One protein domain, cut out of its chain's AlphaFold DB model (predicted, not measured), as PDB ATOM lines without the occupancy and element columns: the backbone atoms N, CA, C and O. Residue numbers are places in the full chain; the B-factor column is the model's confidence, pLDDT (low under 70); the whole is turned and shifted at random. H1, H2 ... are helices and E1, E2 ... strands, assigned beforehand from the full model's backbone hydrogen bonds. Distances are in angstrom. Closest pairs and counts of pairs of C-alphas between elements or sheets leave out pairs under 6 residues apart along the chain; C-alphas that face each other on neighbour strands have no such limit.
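AT A GLANCE: This is residues 240 to 365 of the 369 residues of an uncharacterized protein of Lactococcus garvieae DCC43 (UniProt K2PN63). One nine-stranded sheet curls round like part of a barrel, folded into two leaves, E7 E6 E5 E4 and E2 E1 E9 E8, with E3 as the hinge; its edges are E7 and E8, and E7 runs on into E8. Short helix H4 packs on E2 and E3, H1 lies beside E7, and H2 and H3 lie beside E1. The 126 printed residues hold four named helices and nine named strands, in the order H1 E1 H2 H3 E2 E3 E4 E5 E6 E7 E8 E9 H4. The sheet's order is E7 E6 E5 E4 E3 E2 E1 E9 E8, antiparallel throughout; the class is mixed, helices and strands. The whole is compact, with a radius of gyration of the C-alphas of 14.8 A and spans of 41 by 34 by 25 A.

IN THESE COORDINATES: Find C-alpha 240 at (-46.305, 22.694, 25.903), where H1 begins and runs to 244. E1, residues 248 to 256, covers 24.6 A and ends at (-38.863, 42.408, 6.861). Then come H2, 261 to 266; H3, 273 to 276; E2, 279 to 283; and E3, 288 to 293, 16.9 A. E4, 301 to 308, covers 22.9 A; E5 is 313 to 316; E6, 322 to 329, covers 22.6 A. After E7, 332 to 335, and E8, 338 to 341, E9, 347 to 354, covers 23.3 A. H4, 358 to 363, ends at (-33.496, 39.502, 36.184).

HOW THE PARTS SIT: Look first at E1 and E9, where N 252 and O 351 are 3.0 A apart, within hydrogen-bond range. On the other side of E1 is E2, with N 249 and O 281 at 2.8 A. E2 to E7 form a meander, each strand the antiparallel neighbour of the one before. In the hairpin of E3 and E4, N 289 and O 303 are 2.9 A apart. E4 pairs with E3 over 301 to 304 and with E5 over 305 to 308. In the hairpin of E8 and E9, N 340 and O 348 are 2.8 A apart. The closest C-alphas of E7 and E9, Phe 335 and Phe 352, are 6.4 A apart. H4 is on the sheet at a height of 7.3 A, only just over E2 with three of its C-alphas, and runs across the strands at 87 degrees to E2 on the local plane; its closest C-alpha pair with E2 is Ala 358 and Tyr 280, 5.5 A. H2 and H3 touch, the C-alphas of Val 261 and Ala 274 being closest at 6.7 A. In H1, H2 and H4 every O i to N i+4 pair is within hydrogen-bond range; H3 is too short for one.

THE WHOLE: The farthest C-alphas, of Gly 268 and Gly 331, are 42.6 A apart. The printed part has no cut and no long link. Its mean pLDDT is 91.0; look for values under 70 at residues 318 to 320.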
ATOM      1  N   ILE A 240     -46.603  21.270  26.083       92.69
ATOM      2  CA  ILE A 240     -46.305  22.694  25.903       92.69
ATOM      3  C   ILE A 240     -45.773  23.296  27.199       92.69
ATOM      4  O   ILE A 240     -44.739  23.965  27.165       92.69
ATOM      5  N   TYR A 241     -46.392  23.019  28.343       93.19
ATOM      6  CA  TYR A 241     -45.897  23.480  29.636       93.19
ATOM      7  C   TYR A 241     -44.488  22.957  29.932       93.19
ATOM      8  O   TYR A 241     -43.615  23.750  30.281       93.19
ATOM      9  N   GLU A 242     -44.204  21.678  29.688       91.38
ATOM     10  CA  GLU A 242     -42.846  21.117  29.790       91.38
ATOM     11  C   GLU A 242     -41.849  21.792  28.828       91.38
ATOM     12  O   GLU A 242     -40.656  21.953  29.126       91.38
ATOM     13  N   SER A 243     -42.321  22.216  27.653       93.81
ATOM     14  CA  SER A 243     -41.497  22.926  26.675       93.81
ATOM     15  C   SER A 243     -41.184  24.372  27.070       93.81
ATOM     16  O   SER A 243     -40.173  24.886  26.603       93.81
ATOM     17  N   LEU A 244     -41.979  24.991  27.949       96.56
ATOM     18  CA  LEU A 244     -41.884  26.409  28.312       96.56
ATOM     19  C   LEU A 244     -41.350  26.647  29.728       96.56
ATOM     20  O   LEU A 244     -40.452  27.466  29.917       96.56
ATOM     21  N   ILE A 245     -41.917  25.970  30.730       96.56
ATOM     22  CA  ILE A 245     -41.713  26.278  32.149       96.56
ATOM     23  C   ILE A 245     -40.230  26.162  32.515       96.56
ATOM     24  O   ILE A 245     -39.539  25.214  32.144       96.56
ATOM     25  N   ASN A 246     -39.741  27.146  33.275       96.12
ATOM     26  CA  ASN A 246     -38.343  27.301  33.675       96.12
ATOM     27  C   ASN A 246     -37.344  27.488  32.521       96.12
ATOM     28  O   ASN A 246     -36.134  27.382  32.746       96.12
ATOM     29  N   LYS A 247     -37.813  27.824  31.315       97.81
ATOM     30  CA  LYS A 247     -36.960  28.132  30.161       97.81
ATOM     31  C   LYS A 247     -37.087  29.590  29.744       97.81
ATOM     32  O   LYS A 247     -38.107  30.254  29.948       97.81
ATOM     33  N   GLY A 248     -35.981  30.093  29.209       97.75
ATOM     34  CA  GLY A 248     -35.859  31.435  28.664       97.75
ATOM     35  C   GLY A 248     -36.048  31.426  27.151       97.75
ATOM     36  O   GLY A 248     -35.629  30.480  26.493       97.75
ATOM     37  N   PHE A 249     -36.658  32.471  26.600       98.00
ATOM     38  CA  PHE A 249     -36.900  32.608  25.166       98.00
ATOM     39  C   PHE A 249     -36.619  34.026  24.690       98.00
ATOM     40  O   PHE A 249     -36.786  34.995  25.435       98.00
ATOM     41  N   ARG A 250     -36.257  34.142  23.416       96.38
ATOM     42  CA  ARG A 250     -36.147  35.399  22.687       96.38
ATOM     43  C   ARG A 250     -37.181  35.425  21.569       96.38
ATOM     44  O   ARG A 250     -37.213  34.528  20.730       96.38
ATOM     45  N   TYR A 251     -37.994  36.473  21.555       95.06
ATOM     46  CA  TYR A 251     -38.859  36.830  20.438       95.06
ATOM     47  C   TYR A 251     -38.203  37.984  19.689       95.06
ATOM     48  O   TYR A 251     -38.027  39.055  20.267       95.06
ATOM     49  N   SER A 252     -37.804  37.777  18.440       93.81
ATOM     50  CA  SER A 252     -37.062  38.784  17.673       93.81
ATOM     51  C   SER A 252     -37.490  38.803  16.216       93.81
ATOM     52  O   SER A 252     -37.818  37.762  15.647       93.81
ATOM     53  N   LEU A 253     -37.458  39.983  15.602       93.19
ATOM     54  CA  LEU A 253     -37.674  40.130  14.167       93.19
ATOM     55  C   LEU A 253     -36.508  39.480  13.407       93.19
ATOM     56  O   LEU A 253     -35.353  39.780  13.695       93.19
ATOM     57  N   VAL A 254     -36.814  38.607  12.449       93.56
ATOM     58  CA  VAL A 254     -35.817  37.907  11.621       93.56
ATOM     59  C   VAL A 254     -35.872  38.322  10.155       93.56
ATOM     60  O   VAL A 254     -34.843  38.321   9.484       93.56
ATOM     61  N   SER A 255     -37.039  38.736   9.649       94.31
ATOM     62  CA  SER A 255     -37.134  39.321   8.308       94.31
ATOM     63  C   SER A 255     -38.204  40.406   8.197       94.31
ATOM     64  O   SER A 255     -39.161  40.449   8.975       94.31
ATOM     65  N   TYR A 256     -38.007  41.286   7.220       93.81
ATOM     66  CA  TYR A 256     -38.863  42.408   6.861       93.81
ATOM     67  C   TYR A 256     -39.019  42.431   5.336       93.81
ATOM     68  O   TYR A 256     -38.022  42.452   4.616       93.81
ATOM     69  N   ASP A 257     -40.253  42.347   4.840       93.94
ATOM     70  CA  ASP A 257     -40.591  42.194   3.413       93.94
ATOM     71  C   ASP A 257     -39.821  41.062   2.710       93.94
ATOM     72  O   ASP A 257     -39.403  41.165   1.556       93.94
ATOM     73  N   GLY A 258     -39.602  39.957   3.430       93.69
ATOM     74  CA  GLY A 258     -38.853  38.799   2.936       93.69
ATOM     75  C   GLY A 258     -37.335  38.999   2.872       93.69
ATOM     76  O   GLY A 258     -36.622  38.096   2.434       93.69
ATOM     77  N   MET A 259     -36.823  40.148   3.322       94.88
ATOM     78  CA  MET A 259     -35.398  40.425   3.456       94.88
ATOM     79  C   MET A 259     -34.949  40.206   4.902       94.88
ATOM     80  O   MET A 259     -35.635  40.611   5.837       94.88
ATOM     81  N   ASP A 260     -33.785  39.582   5.088       93.56
ATOM     82  CA  ASP A 260     -33.114  39.495   6.390       93.56
ATOM     83  C   ASP A 260     -33.080  40.865   7.092       93.56
ATOM     84  O   ASP A 260     -32.810  41.884   6.451       93.56
ATOM     85  N   VAL A 261     -33.372  40.893   8.396       91.62
ATOM     86  CA  VAL A 261     -33.605  42.144   9.139       91.62
ATOM     87  C   VAL A 261     -32.413  43.107   9.083       91.62
ATOM     88  O   VAL A 261     -32.602  44.305   8.865       91.62
ATOM     89  N   ASP A 262     -31.183  42.604   9.197       89.88
ATOM     90  CA  ASP A 262     -29.976  43.436   9.159       89.88
ATOM     91  C   ASP A 262     -29.742  44.015   7.763       89.88
ATOM     92  O   ASP A 262     -29.288  45.153   7.599       89.88
ATOM     93  N   THR A 263     -30.067  43.229   6.740       92.69
ATOM     94  CA  THR A 263     -30.008  43.660   5.345       92.69
ATOM     95  C   THR A 263     -31.100  44.689   5.041       92.69
ATOM     96  O   THR A 263     -30.820  45.706   4.404       92.69
ATOM     97  N   ALA A 264     -32.315  44.496   5.554       91.88
ATOM     98  CA  ALA A 264     -33.434  45.419   5.386       91.88
ATOM     99  C   ALA A 264     -33.138  46.794   6.005       91.88
ATOM    100  O   ALA A 264     -33.344  47.823   5.357       91.88
ATOM    101  N   MET A 265     -32.568  46.832   7.216       90.50
ATOM    102  CA  MET A 265     -32.196  48.087   7.888       90.50
ATOM    103  C   MET A 265     -31.127  48.881   7.119       90.50
ATOM    104  O   MET A 265     -31.135  50.112   7.132       90.50
ATOM    105  N   LYS A 266     -30.229  48.203   6.391       90.75
ATOM    106  CA  LYS A 266     -29.254  48.860   5.497       90.75
ATOM    107  C   LYS A 266     -29.889  49.407   4.216       90.75
ATOM    108  O   LYS A 266     -29.310  50.290   3.591       90.75
ATOM    109  N   ASN A 267     -31.069  48.909   3.850       90.12
ATOM    110  CA  ASN A 267     -31.801  49.258   2.633       90.12
ATOM    111  C   ASN A 267     -33.028  50.151   2.901       90.12
ATOM    112  O   ASN A 267     -33.954  50.188   2.095       90.12
ATOM    113  N   GLY A 268     -33.025  50.898   4.009       85.69
ATOM    114  CA  GLY A 268     -34.027  51.931   4.286       85.69
ATOM    115  C   GLY A 268     -35.212  51.489   5.145       85.69
ATOM    116  O   GLY A 268     -36.073  52.323   5.423       85.69
ATOM    117  N   ALA A 269     -35.250  50.236   5.615       87.50
ATOM    118  CA  ALA A 269     -36.190  49.849   6.667       87.50
ATOM    119  C   ALA A 269     -35.852  50.586   7.988       87.50
ATOM    120  O   ALA A 269     -34.688  50.956   8.196       87.50
ATOM    121  N   PRO A 270     -36.825  50.819   8.894       85.94
ATOM    122  CA  PRO A 270     -36.580  51.568  10.126       85.94
ATOM    123  C   PRO A 270     -35.390  51.024  10.938       85.94
ATOM    124  O   PRO A 270     -35.293  49.831  11.217       85.94
ATOM    125  N   GLN A 271     -34.474  51.907  11.347       77.69
ATOM    126  CA  GLN A 271     -33.173  51.487  11.897       77.69
ATOM    127  C   GLN A 271     -33.239  50.761  13.245       77.69
ATOM    128  O   GLN A 271     -32.294  50.066  13.605       77.69
ATOM    129  N   ASN A 272     -34.341  50.886  13.981       78.00
ATOM    130  CA  ASN A 272     -34.493  50.226  15.273       78.00
ATOM    131  C   ASN A 272     -35.327  48.940  15.197       78.00
ATOM    132  O   ASN A 272     -35.693  48.404  16.236       78.00
ATOM    133  N   LEU A 273     -35.629  48.419  14.002       76.75
ATOM    134  CA  LEU A 273     -36.480  47.232  13.837       76.75
ATOM    135  C   LEU A 273     -36.001  46.017  14.646       76.75
ATOM    136  O   LEU A 273     -36.809  45.355  15.299       76.75
ATOM    137  N   ALA A 274     -34.696  45.742  14.632       73.62
ATOM    138  CA  ALA A 274     -34.116  44.635  15.389       73.62
ATOM    139  C   ALA A 274     -34.078  44.915  16.903       73.62
ATOM    140  O   ALA A 274     -34.311  44.015  17.710       73.62
ATOM    141  N   HIS A 275     -33.805  46.162  17.294       78.81
ATOM    142  CA  HIS A 275     -33.683  46.557  18.697       78.81
ATOM    143  C   HIS A 275     -35.055  46.643  19.385       78.81
ATOM    144  O   HIS A 275     -35.295  45.975  20.389       78.81
ATOM    145  N   ASP A 276     -35.975  47.419  18.816       75.69
ATOM    146  CA  ASP A 276     -37.288  47.722  19.398       75.69
ATOM    147  C   ASP A 276     -38.281  46.560  19.217       75.69
ATOM    148  O   ASP A 276     -39.298  46.487  19.903       75.69
ATOM    149  N   GLY A 277     -37.980  45.628  18.308       77.94
ATOM    150  CA  GLY A 277     -38.775  44.429  18.050       77.94
ATOM    151  C   GLY A 277     -38.370  43.194  18.858       77.94
ATOM    152  O   GLY A 277     -38.984  42.145  18.655       77.94
ATOM    153  N   THR A 278     -37.353  43.285  19.724       91.50
ATOM    154  CA  THR A 278     -36.818  42.126  20.453       91.50
ATOM    155  C   THR A 278     -37.224  42.120  21.927       91.50
ATOM    156  O   THR A 278     -36.988  43.073  22.674       91.50
ATOM    157  N   PHE A 279     -37.780  40.989  22.355       93.81
ATOM    158  CA  PHE A 279     -38.260  40.739  23.709       93.81
ATOM    159  C   PHE A 279     -37.684  39.434  24.254       93.81
ATOM    160  O   PHE A 279     -37.476  38.468  23.519       93.81
ATOM    161  N   TYR A 280     -37.470  39.402  25.564       96.50
ATOM    162  CA  TYR A 280     -37.029  38.223  26.298       96.50
ATOM    163  C   TYR A 280     -38.132  37.767  27.235       96.50
ATOM    164  O   TYR A 280     -38.702  38.589  27.952       96.50
ATOM    165  N   TYR A 281     -38.375  36.461  27.263       96.88
ATOM    166  CA  TYR A 281     -39.385  35.808  28.087       96.88
ATOM    167  C   TYR A 281     -38.732  34.769  28.995       96.88
ATOM    168  O   TYR A 281     -37.761  34.121  28.612       96.88
ATOM    169  N   TYR A 282     -39.277  34.588  30.193       98.00
ATOM    170  CA  TYR A 282     -38.931  33.485  31.086       98.00
ATOM    171  C   TYR A 282     -40.193  32.963  31.769       98.00
ATOM    172  O   TYR A 282     -40.804  33.688  32.556       98.00
ATOM    173  N   PHE A 283     -40.590  31.731  31.464       97.50
ATOM    174  CA  PHE A 283     -41.830  31.144  31.978       97.50
ATOM    175  C   PHE A 283     -41.618  30.605  33.390       97.50
ATOM    176  O   PHE A 283     -40.672  29.856  33.646       97.50
ATOM    177  N   LEU A 284     -42.487  31.022  34.306       95.81
ATOM    178  CA  LEU A 284     -42.399  30.692  35.728       95.81
ATOM    179  C   LEU A 284     -43.191  29.425  36.049       95.81
ATOM    180  O   LEU A 284     -42.688  28.542  36.741       95.81
ATOM    181  N   ASP A 285     -44.414  29.363  35.533       94.50
ATOM    182  CA  ASP A 285     -45.413  28.333  35.805       94.50
ATOM    183  C   ASP A 285     -46.387  28.207  34.615       94.50
ATOM    184  O   ASP A 285     -46.091  28.664  33.508       94.50
ATOM    185  N   ASP A 286     -47.525  27.545  34.829       91.19
ATOM    186  CA  ASP A 286     -48.550  27.245  33.823       91.19
ATOM    187  C   ASP A 286     -49.378  28.458  33.357       91.19
ATOM    188  O   ASP A 286     -50.225  28.332  32.468       91.19
ATOM    189  N   SER A 287     -49.147  29.634  33.942       92.69
ATOM    190  CA  SER A 287     -49.947  30.826  33.666       92.69
ATOM    191  C   SER A 287     -49.150  32.126  33.637       92.69
ATOM    192  O   SER A 287     -49.641  33.105  33.075       92.69
ATOM    193  N   HIS A 288     -47.918  32.158  34.155       95.44
ATOM    194  CA  HIS A 288     -47.107  33.369  34.268       95.44
ATOM    195  C   HIS A 288     -45.743  33.265  33.583       95.44
ATOM    196  O   HIS A 288     -45.034  32.257  33.647       95.44
ATOM    197  N   PHE A 289     -45.306  34.390  33.020       96.12
ATOM    198  CA  PHE A 289     -43.937  34.598  32.560       96.12
ATOM    199  C   PHE A 289     -43.412  35.964  33.002       96.12
ATOM    200  O   PHE A 289     -44.171  36.899  33.260       96.12
ATOM    201  N   LYS A 290     -42.088  36.106  33.060       95.88
ATOM    202  CA  LYS A 290     -41.421  37.408  33.112       95.88
ATOM    203  C   LYS A 290     -41.015  37.860  31.723       95.88
ATOM    204  O   LYS A 290     -40.604  37.036  30.911       95.88
ATOM    205  N   ILE A 291     -41.079  39.166  31.482       94.88
ATOM    206  CA  ILE A 291     -40.738  39.775  30.198       94.88
ATOM    207  C   ILE A 291     -39.916  41.045  30.370       94.88
ATOM    208  O   ILE A 291     -40.102  41.799  31.327       94.88
ATOM    209  N   THR A 292     -39.024  41.299  29.416       94.38
ATOM    210  CA  THR A 292     -38.421  42.616  29.183       94.38
ATOM    211  C   THR A 292     -38.081  42.801  27.701       94.38
ATOM    212  O   THR A 292     -38.049  41.832  26.945       94.38
ATOM    213  N   ALA A 293     -37.802  44.036  27.288       92.50
ATOM    214  CA  ALA A 293     -37.313  44.371  25.950       92.50
ATOM    215  C   ALA A 293     -35.811  44.709  25.973       92.50
ATOM    216  O   ALA A 293     -35.202  44.881  27.039       92.50
ATOM    217  N   VAL A 294     -35.194  44.816  24.793       91.00
ATOM    218  CA  VAL A 294     -33.794  45.255  24.671       91.00
ATOM    219  C   VAL A 294     -33.632  46.690  25.191       91.00
ATOM    220  O   VAL A 294     -34.528  47.518  25.078       91.00
ATOM    221  N   GLY A 295     -32.476  46.998  25.783       87.69
ATOM    222  CA  GLY A 295     -32.133  48.339  26.267       87.69
ATOM    223  C   GLY A 295     -32.244  48.479  27.787       87.69
ATOM    224  O   GLY A 295     -33.117  47.905  28.435       87.69
ATOM    225  N   ALA A 296     -31.312  49.213  28.398       84.06
ATOM    226  CA  ALA A 296     -31.201  49.317  29.860       84.06
ATOM    227  C   ALA A 296     -32.361  50.083  30.526       84.06
ATOM    228  O   ALA A 296     -32.576  49.953  31.727       84.06
ATOM    229  N   TYR A 297     -33.094  50.879  29.748       87.38
ATOM    230  CA  TYR A 297     -34.222  51.681  30.213       87.38
ATOM    231  C   TYR A 297     -35.531  50.884  30.322       87.38
ATOM    232  O   TYR A 297     -36.453  51.343  30.991       87.38
ATOM    233  N   ASN A 298     -35.616  49.705  29.697       91.00
ATOM    234  CA  ASN A 298     -36.802  48.861  29.765       91.00
ATOM    235  C   ASN A 298     -36.811  48.056  31.073       91.00
ATOM    236  O   ASN A 298     -35.865  47.299  31.326       91.00
ATOM    237  N   PRO A 299     -37.847  48.200  31.920       93.38
ATOM    238  CA  PRO A 299     -37.978  47.379  33.110       93.38
ATOM    239  C   PRO A 299     -38.362  45.936  32.747       93.38
ATOM    240  O   PRO A 299     -38.757  45.631  31.617       93.38
ATOM    241  N   SER A 300     -38.253  45.033  33.717       94.69
ATOM    242  CA  SER A 300     -38.903  43.728  33.659       94.69
ATOM    243  C   SER A 300     -40.276  43.781  34.323       94.69
ATOM    244  O   SER A 300     -40.511  44.551  35.253       94.69
ATOM    245  N   SER A 301     -41.197  42.947  33.856       93.75
ATOM    246  CA  SER A 301     -42.518  42.767  34.465       93.75
ATOM    247  C   SER A 301     -42.911  41.292  34.448       93.75
ATOM    248  O   SER A 301     -42.229  40.475  33.824       93.75
ATOM    249  N   THR A 302     -43.966  40.946  35.181       94.75
ATOM    250  CA  THR A 302     -44.619  39.636  35.099       94.75
ATOM    251  C   THR A 302     -45.944  39.822  34.369       94.75
ATOM    252  O   THR A 302     -46.685  40.750  34.688       94.75
ATOM    253  N   ASP A 303     -46.237  38.948  33.417       93.50
ATOM    254  CA  ASP A 303     -47.508  38.909  32.697       93.50
ATOM    255  C   ASP A 303     -47.988  37.453  32.592       93.50
ATOM    256  O   ASP A 303     -47.324  36.521  33.060       93.50
ATOM    257  N   THR A 304     -49.170  37.274  32.021       94.81
ATOM    258  CA  THR A 304     -49.863  35.996  31.897       94.81
ATOM    259  C   THR A 304     -49.862  35.493  30.463       94.81
ATOM    260  O   THR A 304     -49.804  36.277  29.515       94.81
ATOM    261  N   PHE A 305     -49.953  34.181  30.290       94.88
ATOM    262  CA  PHE A 305     -50.153  33.559  28.984       94.88
ATOM    263  C   PHE A 305     -51.271  32.525  29.030       94.88
ATOM    264  O   PHE A 305     -51.682  32.071  30.097       94.88
ATOM    265  N   SER A 306     -51.754  32.146  27.853       92.69
ATOM    266  CA  SER A 306     -52.652  31.009  27.681       92.69
ATOM    267  C   SER A 306     -52.239  30.163  26.482       92.69
ATOM    268  O   SER A 306     -51.536  30.624  25.578       92.69
ATOM    269  N   ILE A 307     -52.672  28.905  26.485       92.00
ATOM    270  CA  ILE A 307     -52.470  27.967  25.384       92.00
ATOM    271  C   ILE A 307     -53.802  27.797  24.657       92.00
ATOM    272  O   ILE A 307     -54.818  27.460  25.261       92.00
ATOM    273  N   ASP A 308     -53.789  28.014  23.348       89.31
ATOM    274  CA  ASP A 308     -54.873  27.656  22.444       89.31
ATOM    275  C   ASP A 308     -54.479  26.376  21.700       89.31
ATOM    276  O   ASP A 308     -53.777  26.399  20.683       89.31
ATOM    277  N   THR A 309     -54.901  25.234  22.242       84.19
ATOM    278  CA  THR A 309     -54.672  23.909  21.644       84.19
ATOM    279  C   THR A 309     -55.420  23.699  20.343       84.19
ATOM    280  O   THR A 309     -54.939  22.993  19.461       84.19
ATOM    281  N   LYS A 310     -56.566  24.360  20.170       82.50
ATOM    282  CA  LYS A 310     -57.385  24.227  18.966       82.50
ATOM    283  C   LYS A 310     -56.725  24.880  17.754       82.50
ATOM    284  O   LYS A 310     -56.835  24.351  16.650       82.50
ATOM    285  N   ASN A 311     -56.080  26.027  17.955       87.75
ATOM    286  CA  ASN A 311     -55.422  26.785  16.890       87.75
ATOM    287  C   ASN A 311     -53.891  26.650  16.896       87.75
ATOM    288  O   ASN A 311     -53.237  27.341  16.117       87.75
ATOM    289  N   GLU A 312     -53.336  25.791  17.757       91.94
ATOM    290  CA  GLU A 312     -51.895  25.547  17.916       91.94
ATOM    291  C   GLU A 312     -51.090  26.841  18.161       91.94
ATOM    292  O   GLU A 312     -50.067  27.112  17.520       91.94
ATOM    293  N   LYS A 313     -51.575  27.676  19.090       94.12
ATOM    294  CA  LYS A 313     -50.957  28.962  19.450       94.12
ATOM    295  C   LYS A 313     -50.759  29.107  20.953       94.12
ATOM    296  O   LYS A 313     -51.590  28.676  21.744       94.12
ATOM    297  N   ILE A 314     -49.689  29.789  21.346       94.75
ATOM    298  CA  ILE A 314     -49.533  30.357  22.690       94.75
ATOM    299  C   ILE A 314     -49.834  31.848  22.598       94.75
ATOM    300  O   ILE A 314     -49.306  32.532  21.721       94.75
ATOM    301  N   ILE A 315     -50.664  32.359  23.497       94.56
ATOM    302  CA  ILE A 315     -51.055  33.766  23.537       94.56
ATOM    303  C   ILE A 315     -50.317  34.419  24.703       94.56
ATOM    304  O   ILE A 315     -50.608  34.142  25.864       94.56
ATOM    305  N   LEU A 316     -49.341  35.272  24.393       93.00
ATOM    306  CA  LEU A 316     -48.532  35.978  25.384       93.00
ATOM    307  C   LEU A 316     -49.160  37.332  25.697       93.00
ATOM    308  O   LEU A 316     -49.229  38.195  24.813       93.00
ATOM    309  N   GLY A 317     -49.554  37.513  26.959       84.62
ATOM    310  CA  GLY A 317     -50.103  38.743  27.516       84.62
ATOM    311  C   GLY A 317     -51.467  39.107  26.913       84.62
ATOM    312  O   GLY A 317     -51.559  39.356  25.709       84.62
ATOM    313  N   PRO A 318     -52.541  39.261  27.707       61.06
ATOM    314  CA  PRO A 318     -53.849  39.656  27.176       61.06
ATOM    315  C   PRO A 318     -53.832  41.051  26.523       61.06
ATOM    316  O   PRO A 318     -54.727  41.380  25.750       61.06
ATOM    317  N   ARG A 319     -52.818  41.878  26.824       61.09
ATOM    318  CA  ARG A 319     -52.638  43.222  26.249       61.09
ATOM    319  C   ARG A 319     -51.758  43.244  25.002       61.09
ATOM    320  O   ARG A 319     -52.013  44.046  24.113       61.09
ATOM    321  N   SER A 320     -50.721  42.407  24.946       69.88
ATOM    322  CA  SER A 320     -49.835  42.314  23.781       69.88
ATOM    323  C   SER A 320     -50.441  41.483  22.657       69.88
ATOM    324  O   SER A 320     -50.166  41.770  21.494       69.88
ATOM    325  N   GLY A 321     -51.253  40.470  22.987       79.38
ATOM    326  CA  GLY A 321     -51.916  39.616  21.998       79.38
ATOM    327  C   GLY A 321     -50.929  38.941  21.042       79.38
ATOM    328  O   GLY A 321     -51.257  38.697  19.880       79.38
ATOM    329  N   ILE A 322     -49.691  38.704  21.491       89.88
ATOM    330  CA  ILE A 322     -48.675  38.059  20.661       89.88
ATOM    331  C   ILE A 322     -49.023  36.579  20.600       89.88
ATOM    332  O   ILE A 322     -49.071  35.899  21.621       89.88
ATOM    333  N   GLU A 323     -49.249  36.091  19.389       93.62
ATOM    334  CA  GLU A 323     -49.525  34.687  19.123       93.62
ATOM    335  C   GLU A 323     -48.243  33.988  18.670       93.62
ATOM    336  O   GLU A 323     -47.703  34.319  17.613       93.62
ATOM    337  N   ILE A 324     -47.769  33.014  19.441       95.56
ATOM    338  CA  ILE A 324     -46.642  32.159  19.070       95.56
ATOM    339  C   ILE A 324     -47.195  30.857  18.489       95.56
ATOM    340  O   ILE A 324     -47.781  30.070  19.237       95.56
ATOM    341  N   PRO A 325     -47.042  30.610  17.179       96.00
ATOM    342  CA  PRO A 325     -47.466  29.352  16.590       96.00
ATOM    343  C   PRO A 325     -46.538  28.219  17.036       96.00
ATOM    344  O   PRO A 325     -45.313  28.378  17.079       96.00
ATOM    345  N   TYR A 326     -47.113  27.055  17.327       95.00
ATOM    346  CA  TYR A 326     -46.353  25.852  17.651       95.00
ATOM    347  C   TYR A 326     -46.856  24.632  16.877       95.00
ATOM    348  O   TYR A 326     -47.921  24.645  16.268       95.00
ATOM    349  N   LYS A 327     -46.066  23.560  16.900       91.56
ATOM    350  CA  LYS A 327     -46.431  22.221  16.432       91.56
ATOM    351  C   LYS A 327     -45.915  21.173  17.402       91.56
ATOM    352  O   LYS A 327     -44.808  21.312  17.914       91.56
ATOM    353  N   ILE A 328     -46.686  20.110  17.611       86.50
ATOM    354  CA  ILE A 328     -46.244  18.941  18.376       86.50
ATOM    355  C   ILE A 328     -45.953  17.812  17.393       86.50
ATOM    356  O   ILE A 328     -46.857  17.326  16.722       86.50
ATOM    357  N   ASN A 329     -44.692  17.391  17.309       80.50
ATOM    358  CA  ASN A 329     -44.269  16.259  16.486       80.50
ATOM    359  C   ASN A 329     -43.481  15.280  17.357       80.50
ATOM    360  O   ASN A 329     -42.492  15.665  17.979       80.50
ATOM    361  N   ASN A 330     -43.891  14.009  17.383       74.81
ATOM    362  CA  ASN A 330     -43.228  12.945  18.152       74.81
ATOM    363  C   ASN A 330     -42.995  13.319  19.633       74.81
ATOM    364  O   ASN A 330     -41.888  13.154  20.148       74.81
ATOM    365  N   GLY A 331     -44.015  13.881  20.293       73.69
ATOM    366  CA  GLY A 331     -43.940  14.284  21.704       73.69
ATOM    367  C   GLY A 331     -43.026  15.483  21.982       73.69
ATOM    368  O   GLY A 331     -42.671  15.729  23.128       73.69
ATOM    369  N   LYS A 332     -42.603  16.225  20.951       81.88
ATOM    370  CA  LYS A 332     -41.799  17.445  21.095       81.88
ATOM    371  C   LYS A 332     -42.522  18.645  20.516       81.88
ATOM    372  O   LYS A 332     -43.099  18.562  19.432       81.88
ATOM    373  N   VAL A 333     -42.431  19.762  21.226       92.19
ATOM    374  CA  VAL A 333     -42.993  21.048  20.812       92.19
ATOM    375  C   VAL A 333     -41.962  21.818  19.992       92.19
ATOM    376  O   VAL A 333     -40.799  21.928  20.377       92.19
ATOM    377  N   TYR A 334     -42.403  22.346  18.857       93.62
ATOM    378  CA  TYR A 334     -41.621  23.161  17.936       93.62
ATOM    379  C   TYR A 334     -42.317  24.502  17.752       93.62
ATOM    380  O   TYR A 334     -43.473  24.539  17.339       93.62
ATOM    381  N   PHE A 335     -41.615  25.598  18.021       95.88
ATOM    382  CA  PHE A 335     -42.121  26.946  17.768       95.88
ATOM    383  C   PHE A 335     -41.802  27.353  16.334       95.88
ATOM    384  O   PHE A 335     -40.695  27.118  15.849       95.88
ATOM    385  N   SER A 336     -42.790  27.912  15.641       93.06
ATOM    386  CA  SER A 336     -42.640  28.371  14.259       93.06
ATOM    387  C   SER A 336     -42.518  29.888  14.203       93.06
ATOM    388  O   SER A 336     -42.964  30.601  15.104       93.06
ATOM    389  N   ASP A 337     -41.950  30.383  13.109       94.50
ATOM    390  CA  ASP A 337     -41.916  31.815  12.858       94.50
ATOM    391  C   ASP A 337     -43.328  32.356  12.610       94.50
ATOM    392  O   ASP A 337     -44.188  31.717  11.992       94.50
ATOM    393  N   ARG A 338     -43.564  33.575  13.088       93.75
ATOM    394  CA  ARG A 338     -44.829  34.288  12.960       93.75
ATOM    395  C   ARG A 338     -44.692  35.399  11.927       93.75
ATOM    396  O   ARG A 338     -43.980  36.373  12.160       93.75
ATOM    397  N   SER A 339     -45.438  35.288  10.833       93.69
ATOM    398  CA  SER A 339     -45.560  36.340   9.818       93.69
ATOM    399  C   SER A 339     -46.769  37.232  10.097       93.69
ATOM    400  O   SER A 339     -47.872  36.731  10.320       93.69
ATOM    401  N   VAL A 340     -46.584  38.551  10.062       91.50
ATOM    402  CA  VAL A 340     -47.653  39.545  10.228       91.50
ATOM    403  C   VAL A 340     -47.459  40.708   9.260       91.50
ATOM    404  O   VAL A 340     -46.389  41.309   9.219       91.50
ATOM    405  N   THR A 341     -48.500  41.051   8.504       92.38
ATOM    406  CA  THR A 341     -48.549  42.298   7.727       92.38
ATOM    407  C   THR A 341     -49.274  43.353   8.548       92.38
ATOM    408  O   THR A 341     -50.347  43.074   9.085       92.38
ATOM    409  N   ARG A 342     -48.670  44.534   8.697       87.38
ATOM    410  CA  ARG A 342     -49.234  45.644   9.482       87.38
ATOM    411  C   ARG A 342     -49.866  46.701   8.572       87.38
ATOM    412  O   ARG A 342     -49.807  46.599   7.351       87.38
ATOM    413  N   ASP A 343     -50.468  47.720   9.182       88.12
ATOM    414  CA  ASP A 343     -51.160  48.819   8.487       88.12
ATOM    415  C   ASP A 343     -50.232  49.671   7.604       88.12
ATOM    416  O   ASP A 343     -50.692  50.379   6.712       88.12
ATOM    417  N   ASP A 344     -48.921  49.582   7.828       87.62
ATOM    418  CA  ASP A 344     -47.888  50.164   6.968       87.62
ATOM    419  C   ASP A 344     -47.648  49.355   5.678       87.62
ATOM    420  O   ASP A 344     -46.802  49.722   4.870       87.62
ATOM    421  N   ASN A 345     -48.414  48.279   5.470       91.25
ATOM    422  CA  ASN A 345     -48.343  47.365   4.335       91.25
ATOM    423  C   ASN A 345     -46.992  46.640   4.197       91.25
ATOM    424  O   ASN A 345     -46.676  46.126   3.122       91.25
ATOM    425  N   HIS A 346     -46.229  46.561   5.289       92.25
ATOM    426  CA  HIS A 346     -44.994  45.794   5.368       92.25
ATOM    427  C   HIS A 346     -45.215  44.474   6.107       92.25
ATOM    428  O   HIS A 346     -46.016  44.379   7.049       92.25
ATOM    429  N   THR A 347     -44.500  43.436   5.681       94.25
ATOM    430  CA  THR A 347     -44.547  42.105   6.287       94.25
ATOM    431  C   THR A 347     -43.371  41.912   7.232       94.25
ATOM    432  O   THR A 347     -42.210  42.012   6.851       94.25
ATOM    433  N   TYR A 348     -43.688  41.561   8.471       92.88
ATOM    434  CA  TYR A 348     -42.740  41.306   9.542       92.88
ATOM    435  C   TYR A 348     -42.761  39.823   9.887       92.88
ATOM    436  O   TYR A 348     -43.832  39.266  10.143       92.88
ATOM    437  N   VAL A 349     -41.592  39.191   9.956       94.56
ATOM    438  CA  VAL A 349     -41.466  37.803  10.409       94.56
ATOM    439  C   VAL A 349     -40.671  37.768  11.698       94.56
ATOM    440  O   VAL A 349     -39.513  38.182  11.736       94.56
ATOM    441  N   TYR A 350     -41.303  37.265  12.751       94.56
ATOM    442  CA  TYR A 350     -40.713  37.115  14.072       94.56
ATOM    443  C   TYR A 350     -40.417  35.653  14.364       94.56
ATOM    444  O   TYR A 350     -41.232  34.788  14.053       94.56
ATOM    445  N   SER A 351     -39.298  35.400  15.029       95.44
ATOM    446  CA  SER A 351     -38.953  34.079  15.541       95.44
ATOM    447  C   SER A 351     -39.050  34.046  17.059       95.44
ATOM    448  O   SER A 351     -38.713  35.029  17.722       95.44
ATOM    449  N   PHE A 352     -39.501  32.913  17.596       96.94
ATOM    450  CA  PHE A 352     -39.545  32.620  19.024       96.94
ATOM    451  C   PHE A 352     -38.623  31.436  19.306       96.94
ATOM    452  O   PHE A 352     -38.933  30.297  18.964       96.94
ATOM    453  N   THR A 353     -37.453  31.713  19.872       96.50
ATOM    454  CA  THR A 353     -36.384  30.720  20.042       96.50
ATOM    455  C   THR A 353     -35.986  30.618  21.506       96.50
ATOM    456  O   THR A 353     -35.937  31.631  22.201       96.50
ATOM    457  N   GLU A 354     -35.688  29.407  21.980       96.94
ATOM    458  CA  GLU A 354     -35.120  29.208  23.315       96.94
ATOM    459  C   GLU A 354     -33.784  29.959  23.439       96.94
ATOM    460  O   GLU A 354     -32.918  29.884  22.568       96.94
ATOM    461  N   ASP A 355     -33.631  30.707  24.527       97.44
ATOM    462  CA  ASP A 355     -32.452  31.506  24.836       97.44
ATOM    463  C   ASP A 355     -32.119  31.333  26.321       97.44
ATOM    464  O   ASP A 355     -32.769  31.895  27.210       97.44
ATOM    465  N   SER A 356     -31.068  30.558  26.595       96.50
ATOM    466  CA  SER A 356     -30.615  30.259  27.956       96.50
ATOM    467  C   SER A 356     -30.175  31.503  28.737       96.50
ATOM    468  O   SER A 356     -30.132  31.467  29.966       96.50
ATOM    469  N   THR A 357     -29.857  32.606  28.052       97.12
ATOM    470  CA  THR A 357     -29.435  33.869  28.677       97.12
ATOM    471  C   THR A 357     -30.616  34.768  29.051       97.12
ATOM    472  O   THR A 357     -30.461  35.673  29.873       97.12
ATOM    473  N   ALA A 358     -31.817  34.500  28.518       97.44
ATOM    474  CA  ALA A 358     -32.988  35.357  28.706       97.44
ATOM    475  C   ALA A 358     -33.352  35.540  30.184       97.44
ATOM    476  O   ALA A 358     -33.665  36.652  30.607       97.44
ATOM    477  N   LYS A 359     -33.252  34.475  30.992       97.50
ATOM    478  CA  LYS A 359     -33.498  34.548  32.439       97.50
ATOM    479  C   LYS A 359     -32.579  35.580  33.086       97.50
ATOM    480  O   LYS A 359     -33.057  36.543  33.674       97.50
ATOM    481  N   GLU A 360     -31.269  35.413  32.964       97.38
ATOM    482  CA  GLU A 360     -30.307  36.337  33.572       97.38
ATOM    483  C   GLU A 360     -30.521  37.773  33.075       97.38
ATOM    484  O   GLU A 360     -30.575  38.707  33.879       97.38
ATOM    485  N   TYR A 361     -30.767  37.940  31.772       96.62
ATOM    486  CA  TYR A 361     -31.049  39.245  31.184       96.62
ATOM    487  C   TYR A 361     -32.277  39.919  31.805       96.62
ATOM    488  O   TYR A 361     -32.193  41.076  32.218       96.62
ATOM    489  N   ILE A 362     -33.400  39.208  31.928       96.38
ATOM    490  CA  ILE A 362     -34.640  39.727  32.526       96.38
ATOM    491  C   ILE A 362     -34.428  40.110  33.992       96.38
ATOM    492  O   ILE A 362     -34.872  41.176  34.425       96.38
ATOM    493  N   TYR A 363     -33.743  39.261  34.760       95.69
ATOM    494  CA  TYR A 363     -33.496  39.502  36.184       95.69
ATOM    495  C   TYR A 363     -32.458  40.607  36.439       95.69
ATOM    496  O   TYR A 363     -32.443  41.176  37.527       95.69
ATOM    497  N   SER A 364     -31.642  40.968  35.442       95.44
ATOM    498  CA  SER A 364     -30.744  42.130  35.521       95.44
ATOM    499  C   SER A 364     -31.477  43.482  35.448       95.44
ATOM    500  O   SER A 364     -30.902  44.520  35.787       95.44
ATOM    501  N   LYS A 365     -32.740  43.500  35.000       94.44
ATOM    502  CA  LYS A 365     -33.533  44.725  34.828       94.44
ATOM    503  C   LYS A 365     -34.196  45.165  36.129       94.44
ATOM    504  O   LYS A 365     -34.562  44.350  36.971       94.44
TER     505      LYS A 365